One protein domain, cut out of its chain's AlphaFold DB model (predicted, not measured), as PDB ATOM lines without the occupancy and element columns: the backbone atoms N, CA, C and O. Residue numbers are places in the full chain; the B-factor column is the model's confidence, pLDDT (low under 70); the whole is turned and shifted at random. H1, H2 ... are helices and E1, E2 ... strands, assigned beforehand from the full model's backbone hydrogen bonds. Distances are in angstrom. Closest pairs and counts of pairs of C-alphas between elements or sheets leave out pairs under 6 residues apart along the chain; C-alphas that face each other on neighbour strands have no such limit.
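AT A GLANCE: This is residues 27 to 120 of the 127 residues of an uncharacterized protein of Ophiocordyceps sinensis (strain Co18 / CGMCC 3.14243) (UniProt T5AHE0). A loose two-sheet sandwich: the meander E1, E2, E3, each strand the antiparallel neighbour of the one before, partly faces the antiparallel hairpin E4, E5, with strands crossed at 44 degrees. Helix H1 lies away from both sheets, towards one end of the long axis. The printed part has 94 residues, 40 in named elements, mostly strand, in order H1, E1 to E5; radius of gyration of the C-alphas 15.4 A, spans 54 by 31 by 22 A.

IN THESE COORDINATES: E1, residues 46 to 53, 20.2 A, starts at C-alpha (-43.016, -50.325, -25.085) and bends by 58 degrees at residue 49. E2 is 63 to 69, 19.9 A; E3 76 to 81; E4 104 to 109; E5 114 to 119, ending at (-41.201, -39.071, -28.622); H1 27 to 33.

HOW THE PARTS SIT: Within hydrogen-bond range are N 48 and O 67 (E1, E2), 2.8 A; N 66 and O 79 (E2, E3), 3.0 A; N 107 and O 116 (E4, E5), 2.9 A. The closest C-alphas of E3 and E4, Thr 77 and Val 104, are 7.8 A apart. H1, with every O i to N i+4 pair within range, is apart from E2 to E5.

THE WHOLE: C-alphas 36 and 57 are farthest apart, 54.2 A. Links H1 to E1 and E3 to E4 are long. The printed part has no cut; no printed residue is under 70.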
ATOM      1  N   ALA A  27     -52.701 -27.793 -34.049       87.75
ATOM      2  CA  ALA A  27     -51.954 -27.765 -35.307       87.75
ATOM      3  C   ALA A  27     -51.362 -29.140 -35.672       87.75
ATOM      4  O   ALA A  27     -51.432 -29.547 -36.829       87.75
ATOM      5  N   LEU A  28     -50.837 -29.878 -34.687       87.44
ATOM      6  CA  LEU A  28     -50.337 -31.241 -34.890       87.44
ATOM      7  C   LEU A  28     -51.486 -32.214 -35.174       87.44
ATOM      8  O   LEU A  28     -51.355 -33.071 -36.041       87.44
ATOM      9  N   LEU A  29     -52.636 -32.045 -34.510       89.06
ATOM     10  CA  LEU A  29     -53.842 -32.824 -34.809       89.06
ATOM     11  C   LEU A  29     -54.353 -32.583 -36.233       89.06
ATOM     12  O   LEU A  29     -54.754 -33.532 -36.897       89.06
ATOM     13  N   ALA A  30     -54.358 -31.333 -36.697       90.00
ATOM     14  CA  ALA A  30     -54.764 -31.002 -38.060       90.00
ATOM     15  C   ALA A  30     -53.826 -31.650 -39.085       90.00
ATOM     16  O   ALA A  30     -54.298 -32.284 -40.022       90.00
ATOM     17  N   LYS A  31     -52.512 -31.565 -38.849       89.44
ATOM     18  CA  LYS A  31     -51.489 -32.180 -39.699       89.44
ATOM     19  C   LYS A  31     -51.622 -33.704 -39.763       89.44
ATOM     20  O   LYS A  31     -51.626 -34.269 -40.844       89.44
ATOM     21  N   ALA A  32     -51.822 -34.363 -38.623       88.50
ATOM     22  CA  ALA A  32     -52.009 -35.814 -38.560       88.50
ATOM     23  C   ALA A  32     -53.314 -36.309 -39.217       88.50
ATOM     24  O   ALA A  32     -53.468 -37.501 -39.465       88.50
ATOM     25  N   ARG A  33     -54.281 -35.415 -39.457       90.06
ATOM     26  CA  ARG A  33     -55.549 -35.723 -40.140       90.06
ATOM     27  C   ARG A  33     -55.517 -35.423 -41.637       90.06
ATOM     28  O   ARG A  33     -56.458 -35.804 -42.330       90.06
ATOM     29  N   ASP A  34     -54.491 -34.730 -42.125       89.88
ATOM     30  CA  ASP A  34     -54.335 -34.439 -43.544       89.88
ATOM     31  C   ASP A  34     -53.881 -35.716 -44.276       89.88
ATOM     32  O   ASP A  34     -52.789 -36.212 -44.004       89.88
ATOM     33  N   PRO A  35     -54.679 -36.265 -45.214       85.69
ATOM     34  CA  PRO A  35     -54.324 -37.491 -45.930       85.69
ATOM     35  C   PRO A  35     -53.113 -37.326 -46.862       85.69
ATOM     36  O   PRO A  35     -52.609 -38.317 -47.390       85.69
ATOM     37  N   THR A  36     -52.668 -36.091 -47.106       87.81
ATOM     38  CA  THR A  36     -51.485 -35.779 -47.915       87.81
ATOM     39  C   THR A  36     -50.213 -35.613 -47.081       87.81
ATOM     40  O   THR A  36     -49.114 -35.614 -47.642       87.81
ATOM     41  N   ASP A  37     -50.335 -35.525 -45.752       86.94
ATOM     42  CA  ASP A  37     -49.211 -35.444 -44.822       86.94
ATOM     43  C   ASP A  37     -48.841 -36.843 -44.285       86.94
ATOM     44  O   ASP A  37     -49.655 -37.764 -44.242       86.94
ATOM     45  N   LYS A  38     -47.580 -37.028 -43.884       85.19
ATOM     46  CA  LYS A  38     -47.062 -38.284 -43.302       85.19
ATOM     47  C   LYS A  38     -46.930 -38.218 -41.776       85.19
ATOM     48  O   LYS A  38     -46.254 -39.048 -41.173       85.19
ATOM     49  N   CYS A  39     -47.522 -37.206 -41.154       89.12
ATOM     50  CA  CYS A  39     -47.504 -36.968 -39.719       89.12
ATOM     51  C   CYS A  39     -48.241 -38.079 -38.967       89.12
ATOM     52  O   CYS A  39     -49.463 -38.193 -39.028       89.12
ATOM     53  N   ILE A  40     -47.482 -38.871 -38.209       88.81
ATOM     54  CA  ILE A  40     -48.014 -39.866 -37.281       88.81
ATOM     55  C   ILE A  40     -47.785 -39.360 -35.859       88.81
ATOM     56  O   ILE A  40     -46.662 -39.019 -35.474       88.81
ATOM     57  N   LEU A  41     -48.859 -39.305 -35.074       88.25
ATOM     58  CA  LEU A  41     -48.782 -38.970 -33.658       88.25
ATOM     59  C   LEU A  41     -48.331 -40.202 -32.860       88.25
ATOM     60  O   LEU A  41     -48.901 -41.279 -33.060       88.25
ATOM     61  N   PRO A  42     -47.359 -40.061 -31.941       87.50
ATOM     62  CA  PRO A  42     -47.009 -41.126 -31.016       87.50
ATOM     63  C   PRO A  42     -48.230 -41.526 -30.184       87.50
ATOM     64  O   PRO A  42     -48.975 -40.668 -29.706       87.50
ATOM     65  N   GLY A  43     -48.428 -42.833 -30.040       85.94
ATOM     66  CA  GLY A  43     -49.459 -43.421 -29.194       85.94
ATOM     67  C   GLY A  43     -48.822 -44.148 -28.017       85.94
ATOM     68  O   GLY A  43     -47.953 -43.605 -27.334       85.94
ATOM     69  N   ASP A  44     -49.237 -45.394 -27.811       90.88
ATOM     70  CA  ASP A  44     -48.599 -46.273 -26.835       90.88
ATOM     71  C   ASP A  44     -47.160 -46.609 -27.237       90.88
ATOM     72  O   ASP A  44     -46.803 -46.652 -28.418       90.88
ATOM     73  N   PHE A  45     -46.340 -46.906 -26.233       94.38
ATOM     74  CA  PHE A  45     -44.968 -47.353 -26.415       94.38
ATOM     75  C   PHE A  45     -44.661 -48.559 -25.531       94.38
ATOM     76  O   PHE A  45     -45.327 -48.833 -24.531       94.38
ATOM     77  N   HIS A  46     -43.586 -49.254 -25.880       96.69
ATOM     78  CA  HIS A  46     -43.016 -50.325 -25.085       96.69
ATOM     79  C   HIS A  46     -41.570 -50.003 -24.735       96.69
ATOM     80  O   HIS A  46     -40.780 -49.607 -25.591       96.69
ATOM     81  N   VAL A  47     -41.223 -50.241 -23.474       97.25
ATOM     82  CA  VAL A  47     -39.837 -50.335 -23.020       97.25
ATOM     83  C   VAL A  47     -39.500 -51.816 -22.939       97.25
ATOM     84  O   VAL A  47     -40.209 -52.581 -22.285       97.25
ATOM     85  N   ARG A  48     -38.453 -52.232 -23.644       97.69
ATOM     86  CA  ARG A  48     -37.995 -53.623 -23.716       97.69
ATOM     87  C   ARG A  48     -36.576 -53.731 -23.188       97.69
ATOM     88  O   ARG A  48     -35.821 -52.764 -23.252       97.69
ATOM     89  N   ASP A  49     -36.243 -54.913 -22.680       97.25
ATOM     90  CA  ASP A  49     -34.885 -55.275 -22.260       97.25
ATOM     91  C   ASP A  49     -34.267 -54.266 -21.279       97.25
ATOM     92  O   ASP A  49     -33.090 -53.927 -21.376       97.25
ATOM     93  N   PHE A  50     -35.081 -53.738 -20.355       95.56
ATOM     94  CA  PHE A  50     -34.601 -52.777 -19.369       95.56
ATOM     95  C   PHE A  50     -33.613 -53.447 -18.415       95.56
ATOM     96  O   PHE A  50     -33.971 -54.355 -17.663       95.56
ATOM     97  N   ALA A  51     -32.381 -52.955 -18.425       94.19
ATOM     98  CA  ALA A  51     -31.303 -53.374 -17.553       94.19
ATOM     99  C   ALA A  51     -30.748 -52.156 -16.809       94.19
ATOM    100  O   ALA A  51     -30.232 -51.218 -17.422       94.19
ATOM    101  N   GLY A  52     -30.854 -52.185 -15.482       91.69
ATOM    102  CA  GLY A  52     -30.194 -51.236 -14.593       91.69
ATOM    103  C   GLY A  52     -28.884 -51.815 -14.064       91.69
ATOM    104  O   GLY A  52     -28.828 -52.994 -13.719       91.69
ATOM    105  N   ILE A  53     -27.845 -50.988 -13.980       92.06
ATOM    106  CA  ILE A  53     -26.560 -51.349 -13.373       92.06
ATOM    107  C   ILE A  53     -26.436 -50.615 -12.042       92.06
ATOM    108  O   ILE A  53     -26.716 -49.418 -11.950       92.06
ATOM    109  N   SER A  54     -26.003 -51.355 -11.025       90.88
ATOM    110  CA  SER A  54     -25.690 -50.853  -9.694       90.88
ATOM    111  C   SER A  54     -24.242 -51.186  -9.356       90.88
ATOM    112  O   SER A  54     -23.797 -52.316  -9.566       90.88
ATOM    113  N   HIS A  55     -23.534 -50.210  -8.791       90.00
ATOM    114  CA  HIS A  55     -22.169 -50.375  -8.279       90.00
ATOM    115  C   HIS A  55     -22.120 -50.495  -6.746       90.00
ATOM    116  O   HIS A  55     -21.044 -50.587  -6.163       90.00
ATOM    117  N   ASP A  56     -23.279 -50.513  -6.085       91.12
ATOM    118  CA  ASP A  56     -23.443 -50.501  -4.626       91.12
ATOM    119  C   ASP A  56     -24.360 -51.634  -4.131       91.12
ATOM    120  O   ASP A  56     -25.203 -51.465  -3.244       91.12
ATOM    121  N   LEU A  57     -24.173 -52.820  -4.721       88.94
ATOM    122  CA  LEU A  57     -24.874 -54.062  -4.367       88.94
ATOM    123  C   LEU A  57     -26.404 -53.990  -4.531       88.94
ATOM    124  O   LEU A  57     -27.141 -54.708  -3.861       88.94
ATOM    125  N   GLY A  58     -26.884 -53.150  -5.447       82.38
ATOM    126  CA  GLY A  58     -28.301 -52.998  -5.776       82.38
ATOM    127  C   GLY A  58     -29.021 -51.900  -4.996       82.38
ATOM    128  O   GLY A  58     -30.237 -51.780  -5.130       82.38
ATOM    129  N   THR A  59     -28.307 -51.098  -4.200       84.38
ATOM    130  CA  THR A  59     -28.916 -50.013  -3.410       84.38
ATOM    131  C   THR A  59     -29.359 -48.853  -4.305       84.38
ATOM    132  O   THR A  59     -30.451 -48.308  -4.135       84.38
ATOM    133  N   THR A  60     -28.546 -48.503  -5.302       85.00
ATOM    134  CA  THR A  60     -28.850 -47.491  -6.311       85.00
ATOM    135  C   THR A  60     -28.559 -48.005  -7.714       85.00
ATOM    136  O   THR A  60     -27.619 -48.761  -7.954       85.00
ATOM    137  N   LEU A  61     -29.393 -47.588  -8.665       86.25
ATOM    138  CA  LEU A  61     -29.117 -47.770 -10.081       86.25
ATOM    139  C   LEU A  61     -28.423 -46.505 -10.589       86.25
ATOM    140  O   LEU A  61     -28.909 -45.393 -10.386       86.25
ATOM    141  N   SER A  62     -27.274 -46.674 -11.232       89.00
ATOM    142  CA  SER A  62     -26.452 -45.571 -11.737       89.00
ATOM    143  C   SER A  62     -26.396 -45.528 -13.260       89.00
ATOM    144  O   SER A  62     -26.071 -44.490 -13.837       89.00
ATOM    145  N   GLU A  63     -26.709 -46.644 -13.919       93.69
ATOM    146  CA  GLU A  63     -26.716 -46.748 -15.376       93.69
ATOM    147  C   GLU A  63     -27.921 -47.555 -15.852       93.69
ATOM    148  O   GLU A  63     -28.392 -48.458 -15.157       93.69
ATOM    149  N   TYR A  64     -28.407 -47.233 -17.049       93.25
ATOM    150  CA  TYR A  64     -29.601 -47.838 -17.631       93.25
ATOM    151  C   TYR A  64     -29.376 -48.143 -19.105       93.25
ATOM    152  O   TYR A  64     -28.852 -47.307 -19.839       93.25
ATOM    153  N   ASN A  65     -29.834 -49.311 -19.541       96.75
ATOM    154  CA  ASN A  65     -29.919 -49.698 -20.944       96.75
ATOM    155  C   ASN A  65     -31.313 -50.256 -21.206       96.75
ATOM    156  O   ASN A  65     -31.806 -51.056 -20.417       96.75
ATOM    157  N   PHE A  66     -31.960 -49.827 -22.283       98.00
ATOM    158  CA  PHE A  66     -33.264 -50.349 -22.689       98.00
ATOM    159  C   PHE A  66     -33.549 -50.016 -24.153       98.00
ATOM    160  O   PHE A  66     -32.891 -49.165 -24.752       98.00
ATOM    161  N   ASN A  67     -34.562 -50.661 -24.722       98.38
ATOM    162  CA  ASN A  67     -35.056 -50.379 -26.064       98.38
ATOM    163  C   ASN A  67     -36.438 -49.724 -25.990       98.38
ATOM    164  O   ASN A  67     -37.340 -50.232 -25.324       98.38
ATOM    165  N   TYR A  68     -36.608 -48.604 -26.687       98.19
ATOM    166  CA  TYR A  68     -37.903 -47.977 -26.929       98.19
ATOM    167  C   TYR A  68     -38.498 -48.506 -28.230       98.19
ATOM    168  O   TYR A  68     -37.798 -48.577 -29.239       98.19
ATOM    169  N   LEU A  69     -39.794 -48.817 -28.214       97.56
ATOM    170  CA  LEU A  69     -40.571 -49.128 -29.406       97.56
ATOM    171  C   LEU A  69     -41.911 -48.397 -29.379       97.56
ATOM    172  O   LEU A  69     -42.696 -48.592 -28.455       97.56
ATOM    173  N   SER A  70     -42.207 -47.668 -30.447       95.50
ATOM    174  CA  SER A  70     -43.528 -47.107 -30.728       95.50
ATOM    175  C   SER A  70     -44.153 -47.844 -31.913       95.50
ATOM    176  O   SER A  70     -43.673 -47.704 -33.041       95.50
ATOM    177  N   PRO A  71     -45.201 -48.665 -31.707       94.00
ATOM    178  CA  PRO A  71     -45.857 -49.380 -32.801       94.00
ATOM    179  C   PRO A  71     -46.494 -48.445 -33.833       94.00
ATOM    180  O   PRO A  71     -46.493 -48.760 -35.020       94.00
ATOM    181  N   ALA A  72     -47.017 -47.297 -33.388       90.69
ATOM    182  CA  ALA A  72     -47.708 -46.343 -34.250       90.69
ATOM    183  C   ALA A  72     -46.752 -45.672 -35.246       90.69
ATOM    184  O   ALA A  72     -47.025 -45.653 -36.443       90.69
ATOM    185  N   THR A  73     -45.619 -45.155 -34.765       92.06
ATOM    186  CA  THR A  73     -44.625 -44.446 -35.593       92.06
ATOM    187  C   THR A  73     -43.544 -45.374 -36.150       92.06
ATOM    188  O   THR A  73     -42.703 -44.936 -36.930       92.06
ATOM    189  N   GLN A  74     -43.549 -46.651 -35.746       93.56
ATOM    190  CA  GLN A  74     -42.527 -47.660 -36.055       93.56
ATOM    191  C   GLN A  74     -41.109 -47.285 -35.592       93.56
ATOM    192  O   GLN A  74     -40.126 -47.896 -36.015       93.56
ATOM    193  N   VAL A  75     -40.980 -46.305 -34.694       95.19
ATOM    194  CA  VAL A  75     -39.690 -45.926 -34.123       95.19
ATOM    195  C   VAL A  75     -39.236 -47.004 -33.145       95.19
ATOM    196  O   VAL A  75     -39.917 -47.299 -32.165       95.19
ATOM    197  N   SER A  76     -38.055 -47.565 -33.402       97.44
ATOM    198  CA  SER A  76     -37.348 -48.484 -32.512       97.44
ATOM    199  C   SER A  76     -35.941 -47.952 -32.268       97.44
ATOM    200  O   SER A  76     -35.224 -47.646 -33.224       97.44
ATOM    201  N   THR A  77     -35.540 -47.778 -31.009       98.50
ATOM    202  CA  THR A  77     -34.222 -47.215 -30.688       98.50
ATOM    203  C   THR A  77     -33.701 -47.671 -29.334       98.50
ATOM    204  O   THR A  77     -34.466 -47.825 -28.382       98.50
ATOM    205  N   SER A  78     -32.385 -47.855 -29.244       98.44
ATOM    206  CA  SER A  78     -31.707 -48.123 -27.982       98.44
ATOM    207  C   SER A  78     -31.454 -46.828 -27.213       98.44
ATOM    208  O   SER A  78     -31.094 -45.787 -27.776       98.44
ATOM    209  N   CYS A  79     -31.663 -46.899 -25.907       98.31
ATOM    210  CA  CYS A  79     -31.525 -45.804 -24.967       98.31
ATOM    211  C   CYS A  79     -30.535 -46.211 -23.878       98.31
ATOM    212  O   CYS A  79     -30.596 -47.322 -23.346       98.31
ATOM    213  N   HIS A  80     -29.635 -45.289 -23.548       96.88
ATOM    214  CA  HIS A  80     -28.544 -45.525 -22.613       96.88
ATOM    215  C   HIS A  80     -28.405 -44.324 -21.684       96.88
ATOM    216  O   HIS A  80     -28.554 -43.178 -22.116       96.88
ATOM    217  N   PHE A  81     -28.094 -44.585 -20.422       94.69
ATOM    218  CA  PHE A  81     -27.766 -43.563 -19.440       94.69
ATOM    219  C   PHE A  81     -26.612 -44.028 -18.567       94.69
ATOM    220  O   PHE A  81     -26.601 -45.170 -18.115       94.69
ATOM    221  N   ASN A  82     -25.683 -43.123 -18.292       93.31
ATOM    222  CA  ASN A  82     -24.568 -43.303 -17.371       93.31
ATOM    223  C   ASN A  82     -24.007 -41.930 -16.951       93.31
ATOM    224  O   ASN A  82     -24.493 -40.884 -17.382       93.31
ATOM    225  N   ALA A  83     -22.924 -41.925 -16.171       91.75
ATOM    226  CA  ALA A  83     -22.290 -40.704 -15.669       91.75
ATOM    227  C   ALA A  83     -21.785 -39.722 -16.754       91.75
ATOM    228  O   ALA A  83     -21.617 -38.534 -16.472       91.75
ATOM    229  N   SER A  84     -21.530 -40.176 -17.988       93.69
ATOM    230  CA  SER A  84     -21.080 -39.304 -19.085       93.69
ATOM    231  C   SER A  84     -22.232 -38.739 -19.918       93.69
ATOM    232  O   SER A  84     -22.025 -37.814 -20.710       93.69
ATOM    233  N   SER A  85     -23.448 -39.248 -19.712       93.44
ATOM    234  CA  SER A  85     -24.648 -38.821 -20.422       93.44
ATOM    235  C   SER A  85     -24.954 -37.352 -20.126       93.44
ATOM    236  O   SER A  85     -25.024 -36.924 -18.973       93.44
ATOM    237  N   LYS A  86     -25.128 -36.551 -21.181       94.50
ATOM    238  CA  LYS A  86     -25.412 -35.116 -21.071       94.50
ATOM    239  C   LYS A  86     -26.882 -34.843 -21.319       94.50
ATOM    240  O   LYS A  86     -27.488 -35.411 -22.228       94.50
ATOM    241  N   SER A  87     -27.442 -33.949 -20.510       95.44
ATOM    242  CA  SER A  87     -28.796 -33.476 -20.742       95.44
ATOM    243  C   SER A  87     -28.869 -32.688 -22.048       95.44
ATOM    244  O   SER A  87     -27.950 -31.959 -22.407       95.44
ATOM    245  N   THR A  88     -29.983 -32.837 -22.755       94.94
ATOM    246  CA  THR A  88     -30.304 -32.076 -23.972       94.94
ATOM    247  C   THR A  88     -31.230 -30.893 -23.694       94.94
ATOM    248  O   THR A  88     -31.717 -30.256 -24.629       94.94
ATOM    249  N   THR A  89     -31.525 -30.630 -22.423       94.00
ATOM    250  CA  THR A  89     -32.297 -29.480 -21.951       94.00
ATOM    251  C   THR A  89     -31.382 -28.505 -21.213       94.00
ATOM    252  O   THR A  89     -30.409 -28.957 -20.616       94.00
ATOM    253  N   PRO A  90     -31.687 -27.194 -21.217       94.06
ATOM    254  CA  PRO A  90     -30.969 -26.229 -20.389       94.06
ATOM    255  C   PRO A  90     -31.024 -26.591 -18.897       94.06
ATOM    256  O   PRO A  90     -32.030 -27.132 -18.438       94.06
ATOM    257  N   ASP A  91     -29.985 -26.216 -18.147       91.31
ATOM    258  CA  ASP A  91     -29.757 -26.642 -16.754       91.31
ATOM    259  C   ASP A  91     -30.880 -26.265 -15.771       91.31
ATOM    260  O   ASP A  91     -31.053 -26.906 -14.739       91.31
ATOM    261  N   TRP A  92     -31.677 -25.244 -16.091       92.38
ATOM    262  CA  TRP A  92     -32.807 -24.791 -15.271       92.38
ATOM    263  C   TRP A  92     -34.102 -25.615 -15.450       92.38
ATOM    264  O   TRP A  92     -35.124 -25.297 -14.846       92.38
ATOM    265  N   LEU A  93     -34.102 -26.637 -16.316       93.38
ATOM    266  CA  LEU A  93     -35.251 -27.498 -16.614       93.38
ATOM    267  C   LEU A  93     -34.942 -28.945 -16.221       93.38
ATOM    268  O   LEU A  93     -33.786 -29.350 -16.135       93.38
ATOM    269  N   THR A  94     -35.988 -29.757 -16.045       92.56
ATOM    270  CA  THR A  94     -35.837 -31.193 -15.776       92.56
ATOM    271  C   THR A  94     -34.978 -31.865 -16.856       92.56
ATOM    272  O   THR A  94     -35.361 -31.809 -18.033       92.56
ATOM    273  N   PRO A  95     -33.864 -32.528 -16.482       94.44
ATOM    274  CA  PRO A  95     -32.947 -33.125 -17.440       94.44
ATOM    275  C   PRO A  95     -33.615 -34.155 -18.353       94.44
ATOM    276  O   PRO A  95     -34.283 -35.073 -17.880       94.44
ATOM    277  N   ARG A  96     -33.383 -34.035 -19.666       96.56
ATOM    278  CA  ARG A  96     -33.799 -35.033 -20.669       96.56
ATOM    279  C   ARG A  96     -32.605 -35.609 -21.406       96.56
ATOM    280  O   ARG A  96     -31.788 -34.852 -21.937       96.56
ATOM    281  N   PHE A  97     -32.564 -36.923 -21.533       96.62
ATOM    282  CA  PHE A  97     -31.489 -37.638 -22.214       96.62
ATOM    283  C   PHE A  97     -32.013 -38.209 -23.525       96.62
ATOM    284  O   PHE A  97     -33.124 -38.734 -23.572       96.62
ATOM    285  N   SER A  98     -31.252 -38.045 -24.603       97.06
ATOM    286  CA  SER A  98     -31.618 -38.602 -25.904       97.06
ATOM    287  C   SER A  98     -31.234 -40.071 -25.981       97.06
ATOM    288  O   SER A  98     -30.144 -40.455 -25.559       97.06
ATOM    289  N   CYS A  99     -32.115 -40.871 -26.572       97.81
ATOM    290  CA  CYS A  99     -31.753 -42.187 -27.079       97.81
ATOM    291  C   CYS A  99     -30.872 -42.041 -28.332       97.81
ATOM    292  O   CYS A  99     -30.563 -40.926 -28.771       97.81
ATOM    293  N   GLN A 100     -30.472 -43.161 -28.937       97.88
ATOM    294  CA  GLN A 100     -29.700 -43.134 -30.181       97.88
ATOM    295  C   GLN A 100     -30.450 -42.383 -31.296       97.88
ATOM    296  O   GLN A 100     -29.855 -41.571 -32.006       97.88
ATOM    297  N   ASN A 101     -31.767 -42.592 -31.405       96.50
ATOM    298  CA  ASN A 101     -32.645 -41.704 -32.154       96.50
ATOM    299  C   ASN A 101     -32.957 -40.459 -31.306       96.50
ATOM    300  O   ASN A 101     -33.591 -40.552 -30.255       96.50
ATOM    301  N   ARG A 102     -32.538 -39.285 -31.791       94.75
ATOM    302  CA  ARG A 102     -32.655 -37.995 -31.089       94.75
ATOM    303  C   ARG A 102     -34.092 -37.514 -30.885       94.75
ATOM    304  O   ARG A 102     -34.309 -36.662 -30.017       94.75
ATOM    305  N   ASP A 103     -35.033 -38.047 -31.657       94.44
ATOM    306  CA  ASP A 103     -36.461 -37.763 -31.527       94.44
ATOM    307  C   ASP A 103     -37.106 -38.511 -30.362       94.44
ATOM    308  O   ASP A 103     -38.187 -38.131 -29.919       94.44
ATOM    309  N   VAL A 104     -36.412 -39.506 -29.802       96.81
ATOM    310  CA  VAL A 104     -36.802 -40.164 -28.558       96.81
ATOM    311  C   VAL A 104     -35.903 -39.676 -27.429       96.81
ATOM    312  O   VAL A 104     -34.670 -39.693 -27.503       96.81
ATOM    313  N   LYS A 105     -36.536 -39.227 -26.353       97.06
ATOM    314  CA  LYS A 105     -35.887 -38.796 -25.122       97.06
ATOM    315  C   LYS A 105     -36.532 -39.473 -23.928       97.06
ATOM    316  O   LYS A 105     -37.668 -39.937 -23.991       97.06
ATOM    317  N   PHE A 106     -35.820 -39.465 -22.814       97.06
ATOM    318  CA  PHE A 106     -36.351 -39.942 -21.552       97.06
ATOM    319  C   PHE A 106     -35.935 -39.057 -20.385       97.06
ATOM    320  O   PHE A 106     -34.956 -38.306 -20.449       97.06
ATOM    321  N   ILE A 107     -36.716 -39.161 -19.313       95.25
ATOM    322  CA  ILE A 107     -36.416 -38.616 -17.994       95.25
ATOM    323  C   ILE A 107     -36.408 -39.789 -17.023       95.25
ATOM    324  O   ILE A 107     -37.399 -40.518 -16.921       95.25
ATOM    325  N   TRP A 108     -35.307 -39.950 -16.296       90.38
ATOM    326  CA  TRP A 108     -35.267 -40.831 -15.135       90.38
ATOM    327  C   TRP A 108     -35.715 -40.055 -13.894       90.38
ATOM    328  O   TRP A 108     -35.136 -39.016 -13.572       90.38
ATOM    329  N   GLN A 109     -36.754 -40.536 -13.213       88.62
ATOM    330  CA  GLN A 109     -37.223 -39.971 -11.947       88.62
ATOM    331  C   GLN A 109     -36.739 -40.862 -10.809       88.62
ATOM    332  O   GLN A 109     -37.382 -41.864 -10.491       88.62
ATOM    333  N   ASP A 110     -35.608 -40.495 -10.208       82.50
ATOM    334  CA  ASP A 110     -34.934 -41.365  -9.244       82.50
ATOM    335  C   ASP A 110     -35.766 -41.628  -7.982       82.50
ATOM    336  O   ASP A 110     -35.864 -42.768  -7.539       82.50
ATOM    337  N   GLU A 111     -36.466 -40.615  -7.470       86.00
ATOM    338  CA  GLU A 111     -37.330 -40.735  -6.284       86.00
ATOM    339  C   GLU A 111     -38.448 -41.771  -6.464       86.00
ATOM    340  O   GLU A 111     -38.800 -42.489  -5.533       86.00
ATOM    341  N   LYS A 112     -39.002 -41.862  -7.678       87.62
ATOM    342  CA  LYS A 112     -40.102 -42.779  -8.014       87.62
ATOM    343  C   LYS A 112     -39.620 -44.074  -8.656       87.62
ATOM    344  O   LYS A 112     -40.444 -44.933  -8.956       87.62
ATOM    345  N   LYS A 113     -38.313 -44.178  -8.927       84.69
ATOM    346  CA  LYS A 113     -37.696 -45.240  -9.734       84.69
ATOM    347  C   LYS A 113     -38.490 -45.503 -11.019       84.69
ATOM    348  O   LYS A 113     -38.797 -46.642 -11.361       84.69
ATOM    349  N   SER A 114     -38.867 -44.424 -11.710       88.62
ATOM    350  CA  SER A 114     -39.751 -44.479 -12.878       88.62
ATOM    351  C   SER A 114     -39.145 -43.783 -14.089       88.62
ATOM    352  O   SER A 114     -38.501 -42.739 -13.965       88.62
ATOM    353  N   LEU A 115     -39.437 -44.325 -15.267       92.06
ATOM    354  CA  LEU A 115     -39.020 -43.784 -16.552       92.06
ATOM    355  C   LEU A 115     -40.181 -43.025 -17.207       92.06
ATOM    356  O   LEU A 115     -41.279 -43.562 -17.342       92.06
ATOM    357  N   LEU A 116     -39.932 -41.791 -17.643       93.88
ATOM    358  CA  LEU A 116     -40.841 -41.059 -18.525       93.88
ATOM    359  C   LEU A 116     -40.256 -41.051 -19.937       93.88
ATOM    360  O   LEU A 116     -39.150 -40.543 -20.130       93.88
ATOM    361  N   MET A 117     -41.009 -41.562 -20.910       95.56
ATOM    362  CA  MET A 117     -40.625 -41.547 -22.322       95.56
ATOM    363  C   MET A 117     -41.255 -40.368 -23.055       95.56
ATOM    364  O   MET A 117     -42.377 -39.959 -22.761       95.56
ATOM    365  N   ILE A 118     -40.509 -39.811 -24.004       94.06
ATOM    366  CA  ILE A 118     -40.915 -38.677 -24.827       94.06
ATOM    367  C   ILE A 118     -40.506 -38.990 -26.264       94.06
ATOM    368  O   ILE A 118     -39.323 -39.176 -26.533       94.06
ATOM    369  N   GLU A 119     -41.458 -38.983 -27.186       93.62
ATOM    370  CA  GLU A 119     -41.201 -39.071 -28.622       93.62
ATOM    371  C   GLU A 119     -41.659 -37.777 -29.300       93.62
ATOM    372  O   GLU A 119     -42.735 -37.249 -28.999       93.62
ATOM    373  N   ARG A 120     -40.837 -37.240 -30.204       91.12
ATOM    374  CA  ARG A 120     -41.215 -36.112 -31.054       91.12
ATOM    375  C   ARG A 120     -42.316 -36.552 -32.013       91.12
ATOM    376  O   ARG A 120     -42.144 -37.490 -32.785       91.12
TER     377      ARG A 120